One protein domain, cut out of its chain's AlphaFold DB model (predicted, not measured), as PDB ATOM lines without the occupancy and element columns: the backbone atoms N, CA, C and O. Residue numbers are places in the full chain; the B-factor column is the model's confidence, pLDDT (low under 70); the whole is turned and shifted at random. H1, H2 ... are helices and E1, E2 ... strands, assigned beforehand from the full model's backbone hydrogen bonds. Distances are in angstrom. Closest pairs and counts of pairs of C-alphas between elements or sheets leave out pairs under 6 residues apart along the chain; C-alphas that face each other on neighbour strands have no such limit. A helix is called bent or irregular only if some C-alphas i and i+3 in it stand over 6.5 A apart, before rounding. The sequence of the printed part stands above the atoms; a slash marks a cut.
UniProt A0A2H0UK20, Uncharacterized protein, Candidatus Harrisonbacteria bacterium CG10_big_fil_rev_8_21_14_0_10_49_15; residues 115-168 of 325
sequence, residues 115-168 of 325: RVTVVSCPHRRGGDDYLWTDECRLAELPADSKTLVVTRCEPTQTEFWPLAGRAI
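This is residues 115 to 168 of the 325 residues of an uncharacterized protein of Candidatus Harrisonbacteria bacterium CG10_big_fil_rev_8_21_14_0_10_49_15 (UniProt A0A2H0UK20). A small sheet of three parallel strands, order E2 E1 E3, has one irregular helix, H1, over edge strand E3; a long loop joins E1 to E2. The 54 printed residues run E1, E2, E3, H1, mixed class, under half in named elements. The whole is compact, radius of gyration of the C-alphas 10.4 A, spanning 26 by 26 by 18 A.

Find C-alpha 116 at (38.340, -19.896, 6.066); E1 runs 13.0 A to residue 120. E2, residues 134 to 137, and E3, residues 148 to 152 (13.3 A), follow. H1, residues 158 to 166, ends at (38.313, -15.802, -2.307); it is irregular, C-alphas 159 and 162 being 7.0 A apart.

Within hydrogen-bond range are N 118 of E1 and O 134 of E2, 2.8 A, and N 119 of E1 and O 150 of E3, 2.8 A. H1 is on the sheet, height 8.6 A, along E3; their closest C-alphas, Leu 148 and Arg 166, are 4.9 A apart. In H1, 0 of 5 O i to N i+4 pairs but 4 of 6 O i to N i+3 pairs are within range.

The printed part has no cut; residues 125 to 126 are under pLDDT 70.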
ATOM      1  N   ARG A 115      42.140 -17.470   7.730       94.56
ATOM      2  CA  ARG A 115      40.778 -17.803   8.161       94.56
ATOM      3  C   ARG A 115      39.940 -18.192   6.937       94.56
ATOM      4  O   ARG A 115      39.945 -17.494   5.926       94.56
ATOM      5  N   VAL A 116      39.235 -19.310   7.068       95.75
ATOM      6  CA  VAL A 116      38.340 -19.896   6.066       95.75
ATOM      7  C   VAL A 116      36.963 -19.982   6.707       95.75
ATOM      8  O   VAL A 116      36.881 -20.225   7.909       95.75
ATOM      9  N   THR A 117      35.921 -19.780   5.911       95.12
ATOM     10  CA  THR A 117      34.523 -19.984   6.293       95.12
ATOM     11  C   THR A 117      33.814 -20.741   5.178       95.12
ATOM     12  O   THR A 117      34.101 -20.548   3.995       95.12
ATOM     13  N   VAL A 118      32.879 -21.609   5.535       94.88
ATOM     14  CA  VAL A 118      32.026 -22.302   4.573       94.88
ATOM     15  C   VAL A 118      30.810 -21.439   4.254       94.88
ATOM     16  O   VAL A 118      30.116 -20.973   5.152       94.88
ATOM     17  N   VAL A 119      30.543 -21.234   2.965       94.19
ATOM     18  CA  VAL A 119      29.383 -20.479   2.480       94.19
ATOM     19  C   VAL A 119      28.417 -21.447   1.807       94.19
ATOM     20  O   VAL A 119      28.661 -21.904   0.687       94.19
ATOM     21  N   SER A 120      27.321 -21.771   2.489       91.25
ATOM     22  CA  SER A 120      26.349 -22.774   2.040       91.25
ATOM     23  C   SER A 120      25.179 -22.175   1.273       91.25
ATOM     24  O   SER A 120      24.665 -21.105   1.615       91.25
ATOM     25  N   CYS A 121      24.704 -22.898   0.253       86.62
ATOM     26  CA  CYS A 121      23.453 -22.544  -0.401       86.62
ATOM     27  C   CYS A 121      22.232 -22.866   0.485       86.62
ATOM     28  O   CYS A 121      22.243 -23.868   1.205       86.62
ATOM     29  N   PRO A 122      21.153 -22.055   0.441       79.31
ATOM     30  CA  PRO A 122      20.003 -22.216   1.342       79.31
ATOM     31  C   PRO A 122      19.284 -23.564   1.228       79.31
ATOM     32  O   PRO A 122      18.658 -24.013   2.183       79.31
ATOM     33  N   HIS A 123      19.355 -24.204   0.059       77.81
ATOM     34  CA  HIS A 123      18.693 -25.481  -0.213       77.81
ATOM     35  C   HIS A 123      19.499 -26.697   0.256       77.81
ATOM     36  O   HIS A 123      18.986 -27.819   0.226       77.81
ATOM     37  N   ARG A 124      20.751 -26.505   0.691       74.25
ATOM     38  CA  ARG A 124      21.562 -27.595   1.228       74.25
ATOM     39  C   ARG A 124      21.036 -27.983   2.607       74.25
ATOM     40  O   ARG A 124      20.961 -27.161   3.516       74.25
ATOM     41  N   ARG A 125      20.684 -29.258   2.763       67.06
ATOM     42  CA  ARG A 125      20.316 -29.830   4.060       67.06
ATOM     43  C   ARG A 125      21.563 -30.370   4.742       67.06
ATOM     44  O   ARG A 125      22.145 -31.338   4.261       67.06
ATOM     45  N   GLY A 126      21.936 -29.741   5.851       68.38
ATOM     46  CA  GLY A 126      23.018 -30.205   6.711       68.38
ATOM     47  C   GLY A 126      24.392 -30.249   6.036       68.38
ATOM     48  O   GLY A 126      24.619 -29.724   4.944       68.38
ATOM     49  N   GLY A 127      25.324 -30.868   6.743       81.50
ATOM     50  CA  GLY A 127      26.734 -30.951   6.396       81.50
ATOM     51  C   GLY A 127      27.544 -31.137   7.669       81.50
ATOM     52  O   GLY A 127      27.050 -30.883   8.763       81.50
ATOM     53  N   ASP A 128      28.777 -31.589   7.524       88.94
ATOM     54  CA  ASP A 128      29.712 -31.796   8.628       88.94
ATOM     55  C   ASP A 128      30.768 -30.686   8.712       88.94
ATOM     56  O   ASP A 128      31.712 -30.759   9.491       88.94
ATOM     57  N   ASP A 129      30.599 -29.637   7.906       91.62
ATOM     58  CA  ASP A 129      31.540 -28.531   7.782       91.62
ATOM     59  C   ASP A 129      31.723 -27.750   9.094       91.62
ATOM     60  O   ASP A 129      32.832 -27.346   9.441       91.62
ATOM     61  N   TYR A 130      30.649 -27.638   9.879       89.25
ATOM     62  CA  TYR A 130      30.640 -26.973  11.183       89.25
ATOM     63  C   TYR A 130      31.562 -27.621  12.229       89.25
ATOM     64  O   TYR A 130      31.866 -26.999  13.243       89.25
ATOM     65  N   LEU A 131      31.989 -28.870  12.010       90.19
ATOM     66  CA  LEU A 131      32.910 -29.572  12.908       90.19
ATOM     67  C   LEU A 131      34.357 -29.095  12.751       90.19
ATOM     68  O   LEU A 131      35.192 -29.401  13.598       90.19
ATOM     69  N   TRP A 132      34.677 -28.372  11.674       91.50
ATOM     70  CA  TRP A 132      36.048 -27.949  11.389       91.50
ATOM     71  C   TRP A 132      36.188 -26.469  11.020       91.50
ATOM     72  O   TRP A 132      37.302 -25.937  11.043       91.50
ATOM     73  N   THR A 133      35.095 -25.776  10.689       92.56
ATOM     74  CA  THR A 133      35.117 -24.341  10.392       92.56
ATOM     75  C   THR A 133      33.748 -23.684  10.573       92.56
ATOM     76  O   THR A 133      32.727 -24.359  10.670       92.56
ATOM     77  N   ASP A 134      33.728 -22.351  10.608       91.88
ATOM     78  CA  ASP A 134      32.490 -21.574  10.656       91.88
ATOM     79  C   ASP A 134      31.698 -21.753   9.354       91.88
ATOM     80  O   ASP A 134      32.278 -21.806   8.268       91.88
ATOM     81  N   GLU A 135      30.369 -21.765   9.448       91.00
ATOM     82  CA  GLU A 135      29.469 -21.831   8.298       91.00
ATOM     83  C   GLU A 135      28.498 -20.647   8.308       91.00
ATOM     84  O   GLU A 135      27.898 -20.340   9.339       91.00
ATOM     85  N   CYS A 136      28.298 -20.018   7.153       91.31
ATOM     86  CA  CYS A 136      27.295 -18.978   6.958       91.31
ATOM     87  C   CYS A 136      26.574 -19.121   5.609       91.31
ATOM     88  O   CYS A 136      26.951 -19.905   4.731       91.31
ATOM     89  N   ARG A 137      25.495 -18.359   5.438       91.69
ATOM     90  CA  ARG A 137      24.811 -18.165   4.157       91.69
ATOM     91  C   ARG A 137      25.493 -17.059   3.360       91.69
ATOM     92  O   ARG A 137      26.120 -16.164   3.917       91.69
ATOM     93  N   LEU A 138      25.280 -17.061   2.044       91.81
ATOM     94  CA  LEU A 138      25.841 -16.043   1.149       91.81
ATOM     95  C   LEU A 138      25.518 -14.603   1.591       91.81
ATOM     96  O   LEU A 138      26.405 -13.759   1.600       91.81
ATOM     97  N   ALA A 139      24.276 -14.340   2.014       90.94
ATOM     98  CA  ALA A 139      23.836 -13.017   2.470       90.94
ATOM     99  C   ALA A 139      24.448 -12.575   3.816       90.94
ATOM    100  O   ALA A 139      24.402 -11.396   4.152       90.94
ATOM    101  N   GLU A 140      24.998 -13.511   4.591       91.62
ATOM    102  CA  GLU A 140      25.631 -13.251   5.892       91.62
ATOM    103  C   GLU A 140      27.133 -12.967   5.741       91.62
ATOM    104  O   GLU A 140      27.786 -12.554   6.699       91.62
ATOM    105  N   LEU A 141      27.700 -13.192   4.550       90.44
ATOM    106  CA  LEU A 141      29.106 -12.937   4.278       90.44
ATOM    107  C   LEU A 141      29.326 -11.425   4.083       90.44
ATOM    108  O   LEU A 141      28.781 -10.855   3.136       90.44
ATOM    109  N   PRO A 142      30.149 -10.756   4.914       86.31
ATOM    110  CA  PRO A 142      30.388  -9.327   4.752       86.31
ATOM    111  C   PRO A 142      31.051  -9.030   3.401       86.31
ATOM    112  O   PRO A 142      32.007  -9.718   3.019       86.31
ATOM    113  N   ALA A 143      30.576  -7.990   2.709       77.56
ATOM    114  CA  ALA A 143      31.074  -7.597   1.387       77.56
ATOM    115  C   ALA A 143      32.593  -7.340   1.391       77.56
ATOM    116  O   ALA A 143      33.307  -7.859   0.536       77.56
ATOM    117  N   ASP A 144      33.095  -6.662   2.427       78.38
ATOM    118  CA  ASP A 144      34.515  -6.307   2.579       78.38
ATOM    119  C   ASP A 144      35.340  -7.365   3.335       78.38
ATOM    120  O   ASP A 144      36.472  -7.126   3.765       78.38
ATOM    121  N   SER A 145      34.778  -8.557   3.553       83.19
ATOM    122  CA  SER A 145      35.480  -9.620   4.265       83.19
ATOM    123  C   SER A 145      36.680 -10.123   3.453       83.19
ATOM    124  O   SER A 145      36.547 -10.537   2.305       83.19
ATOM    125  N   LYS A 146      37.860 -10.162   4.082       85.25
ATOM    126  CA  LYS A 146      39.068 -10.812   3.534       85.25
ATOM    127  C   LYS A 146      39.139 -12.313   3.844       85.25
ATOM    128  O   LYS A 146      40.134 -12.958   3.531       85.25
ATOM    129  N   THR A 147      38.112 -12.871   4.487       93.12
ATOM    130  CA  THR A 147      38.064 -14.291   4.850       93.12
ATOM    131  C   THR A 147      38.015 -15.142   3.584       93.12
ATOM    132  O   THR A 147      37.241 -14.850   2.669       93.12
ATOM    133  N   LEU A 148      38.827 -16.192   3.521       96.69
ATOM    134  CA  LEU A 148      38.753 -17.151   2.426       96.69
ATOM    135  C   LEU A 148      37.509 -18.024   2.569       96.69
ATOM    136  O   LEU A 148      36.966 -18.165   3.665       96.69
ATOM    137  N   VAL A 149      37.042 -18.614   1.475       96.69
ATOM    138  CA  VAL A 149      35.783 -19.362   1.493       96.69
ATOM    139  C   VAL A 149      35.894 -20.753   0.893       96.69
ATOM    140  O   VAL A 149      36.623 -20.984  -0.069       96.69
ATOM    141  N   VAL A 150      35.109 -21.678   1.436       96.12
ATOM    142  CA  VAL A 150      34.681 -22.888   0.728       96.12
ATOM    143  C   VAL A 150      33.217 -22.687   0.388       96.12
ATOM    144  O   VAL A 150      32.381 -22.576   1.279       96.12
ATOM    145  N   THR A 151      32.879 -22.620  -0.891       94.62
ATOM    146  CA  THR A 151      31.468 -22.553  -1.285       94.62
ATOM    147  C   THR A 151      30.852 -23.942  -1.170       94.62
ATOM    148  O   THR A 151      31.531 -24.942  -1.362       94.62
ATOM    149  N   ARG A 152      29.566 -24.052  -0.856       93.06
ATOM    150  CA  ARG A 152      28.823 -25.319  -0.867       93.06
ATOM    151  C   ARG A 152      27.563 -25.126  -1.692       93.06
ATOM    152  O   ARG A 152      26.459 -24.993  -1.169       93.06
ATOM    153  N   CYS A 153      27.796 -25.047  -2.993       91.06
ATOM    154  CA  CYS A 153      26.824 -24.780  -4.044       91.06
ATOM    155  C   CYS A 153      27.088 -25.699  -5.239       91.06
ATOM    156  O   CYS A 153      28.207 -26.193  -5.399       91.06
ATOM    157  N   GLU A 154      26.064 -25.933  -6.052       91.56
ATOM    158  CA  GLU A 154      26.226 -26.606  -7.340       91.56
ATOM    159  C   GLU A 154      26.828 -25.620  -8.368       91.56
ATOM    160  O   GLU A 154      26.537 -24.422  -8.293       91.56
ATOM    161  N   PRO A 155      27.605 -26.084  -9.364       92.25
ATOM    162  CA  PRO A 155      28.246 -25.230 -10.372       92.25
ATOM    163  C   PRO A 155      27.297 -24.289 -11.126       92.25
ATOM    164  O   PRO A 155      27.690 -23.210 -11.571       92.25
ATOM    165  N   THR A 156      26.029 -24.684 -11.253       93.44
ATOM    166  CA  THR A 156      24.963 -23.922 -11.917       93.44
ATOM    167  C   THR A 156      24.436 -22.743 -11.092       93.44
ATOM    168  O   THR A 156      23.699 -21.916 -11.623       93.44
ATOM    169  N   GLN A 157      24.812 -22.631  -9.815       93.69
ATOM    170  CA  GLN A 157      24.399 -21.548  -8.920       93.69
ATOM    171  C   GLN A 157      25.303 -20.321  -9.084       93.69
ATOM    172  O   GLN A 157      26.219 -20.061  -8.296       93.69
ATOM    173  N   THR A 158      25.051 -19.569 -10.156       95.94
ATOM    174  CA  THR A 158      25.881 -18.437 -10.596       95.94
ATOM    175  C   THR A 158      26.052 -17.328  -9.555       95.94
ATOM    176  O   THR A 158      27.048 -16.608  -9.588       95.94
ATOM    177  N   GLU A 159      25.140 -17.211  -8.588       95.31
ATOM    178  CA  GLU A 159      25.211 -16.238  -7.496       95.31
ATOM    179  C   GLU A 159      26.433 -16.439  -6.578       95.31
ATOM    180  O   GLU A 159      26.869 -15.494  -5.923       95.31
ATOM    181  N   PHE A 160      27.038 -17.634  -6.573       95.56
ATOM    182  CA  PHE A 160      28.265 -17.933  -5.822       95.56
ATOM    183  C   PHE A 160      29.547 -17.665  -6.618       95.56
ATOM    184  O   PHE A 160      30.622 -17.572  -6.028       95.56
ATOM    185  N   TRP A 161      29.474 -17.518  -7.944       96.00
ATOM    186  CA  TRP A 161      30.651 -17.338  -8.801       96.00
ATOM    187  C   TRP A 161      31.520 -16.116  -8.466       96.00
ATOM    188  O   TRP A 161      32.738 -16.223  -8.638       96.00
ATOM    189  N   PRO A 162      30.978 -14.979  -7.978       95.44
ATOM    190  CA  PRO A 162      31.801 -13.856  -7.525       95.44
ATOM    191  C   PRO A 162      32.747 -14.212  -6.368       95.44
ATOM    192  O   PRO A 162      33.757 -13.540  -6.173       95.44
ATOM    193  N   LEU A 163      32.467 -15.288  -5.622       95.75
ATOM    194  CA  LEU A 163      33.327 -15.746  -4.532       95.75
ATOM    195  C   LEU A 163      34.593 -16.466  -5.003       95.75
ATOM    196  O   LEU A 163      35.469 -16.697  -4.170       95.75
ATOM    197  N   ALA A 164      34.726 -16.798  -6.295       96.56
ATOM    198  CA  ALA A 164      35.887 -17.519  -6.825       96.56
ATOM    199  C   ALA A 164      37.202 -16.864  -6.378       96.56
ATOM    200  O   ALA A 164      38.052 -17.527  -5.791       96.56
ATOM    201  N   GLY A 165      37.311 -15.535  -6.478       96.25
ATOM    202  CA  GLY A 165      38.503 -14.789  -6.066       96.25
ATOM    203  C   GLY A 165      38.912 -14.938  -4.592       96.25
ATOM    204  O   GLY A 165      40.028 -14.556  -4.257       96.25
ATOM    205  N   ARG A 166      38.057 -15.498  -3.728       96.00
ATOM    206  CA  ARG A 166      38.313 -15.802  -2.307       96.00
ATOM    207  C   ARG A 166      38.278 -17.305  -2.002       96.00
ATOM    208  O   ARG A 166      38.465 -17.695  -0.851       96.00
ATOM    209  N   ALA A 167      37.986 -18.143  -2.992       97.50
ATOM    210  CA  ALA A 167      37.719 -19.555  -2.791       97.50
ATOM    211  C   ALA A 167      39.007 -20.377  -2.636       97.50
ATOM    212  O   ALA A 167      39.990 -20.149  -3.346       97.50
ATOM    213  N   ILE A 168      38.981 -21.355  -1.727       97.62
ATOM    214  CA  ILE A 168      40.072 -22.328  -1.528       97.62
ATOM    215  C   ILE A 168      39.858 -23.649  -2.279       97.62
ATOM    216  O   ILE A 168      40.601 -24.601  -2.060       97.62
TER     217      ILE A 168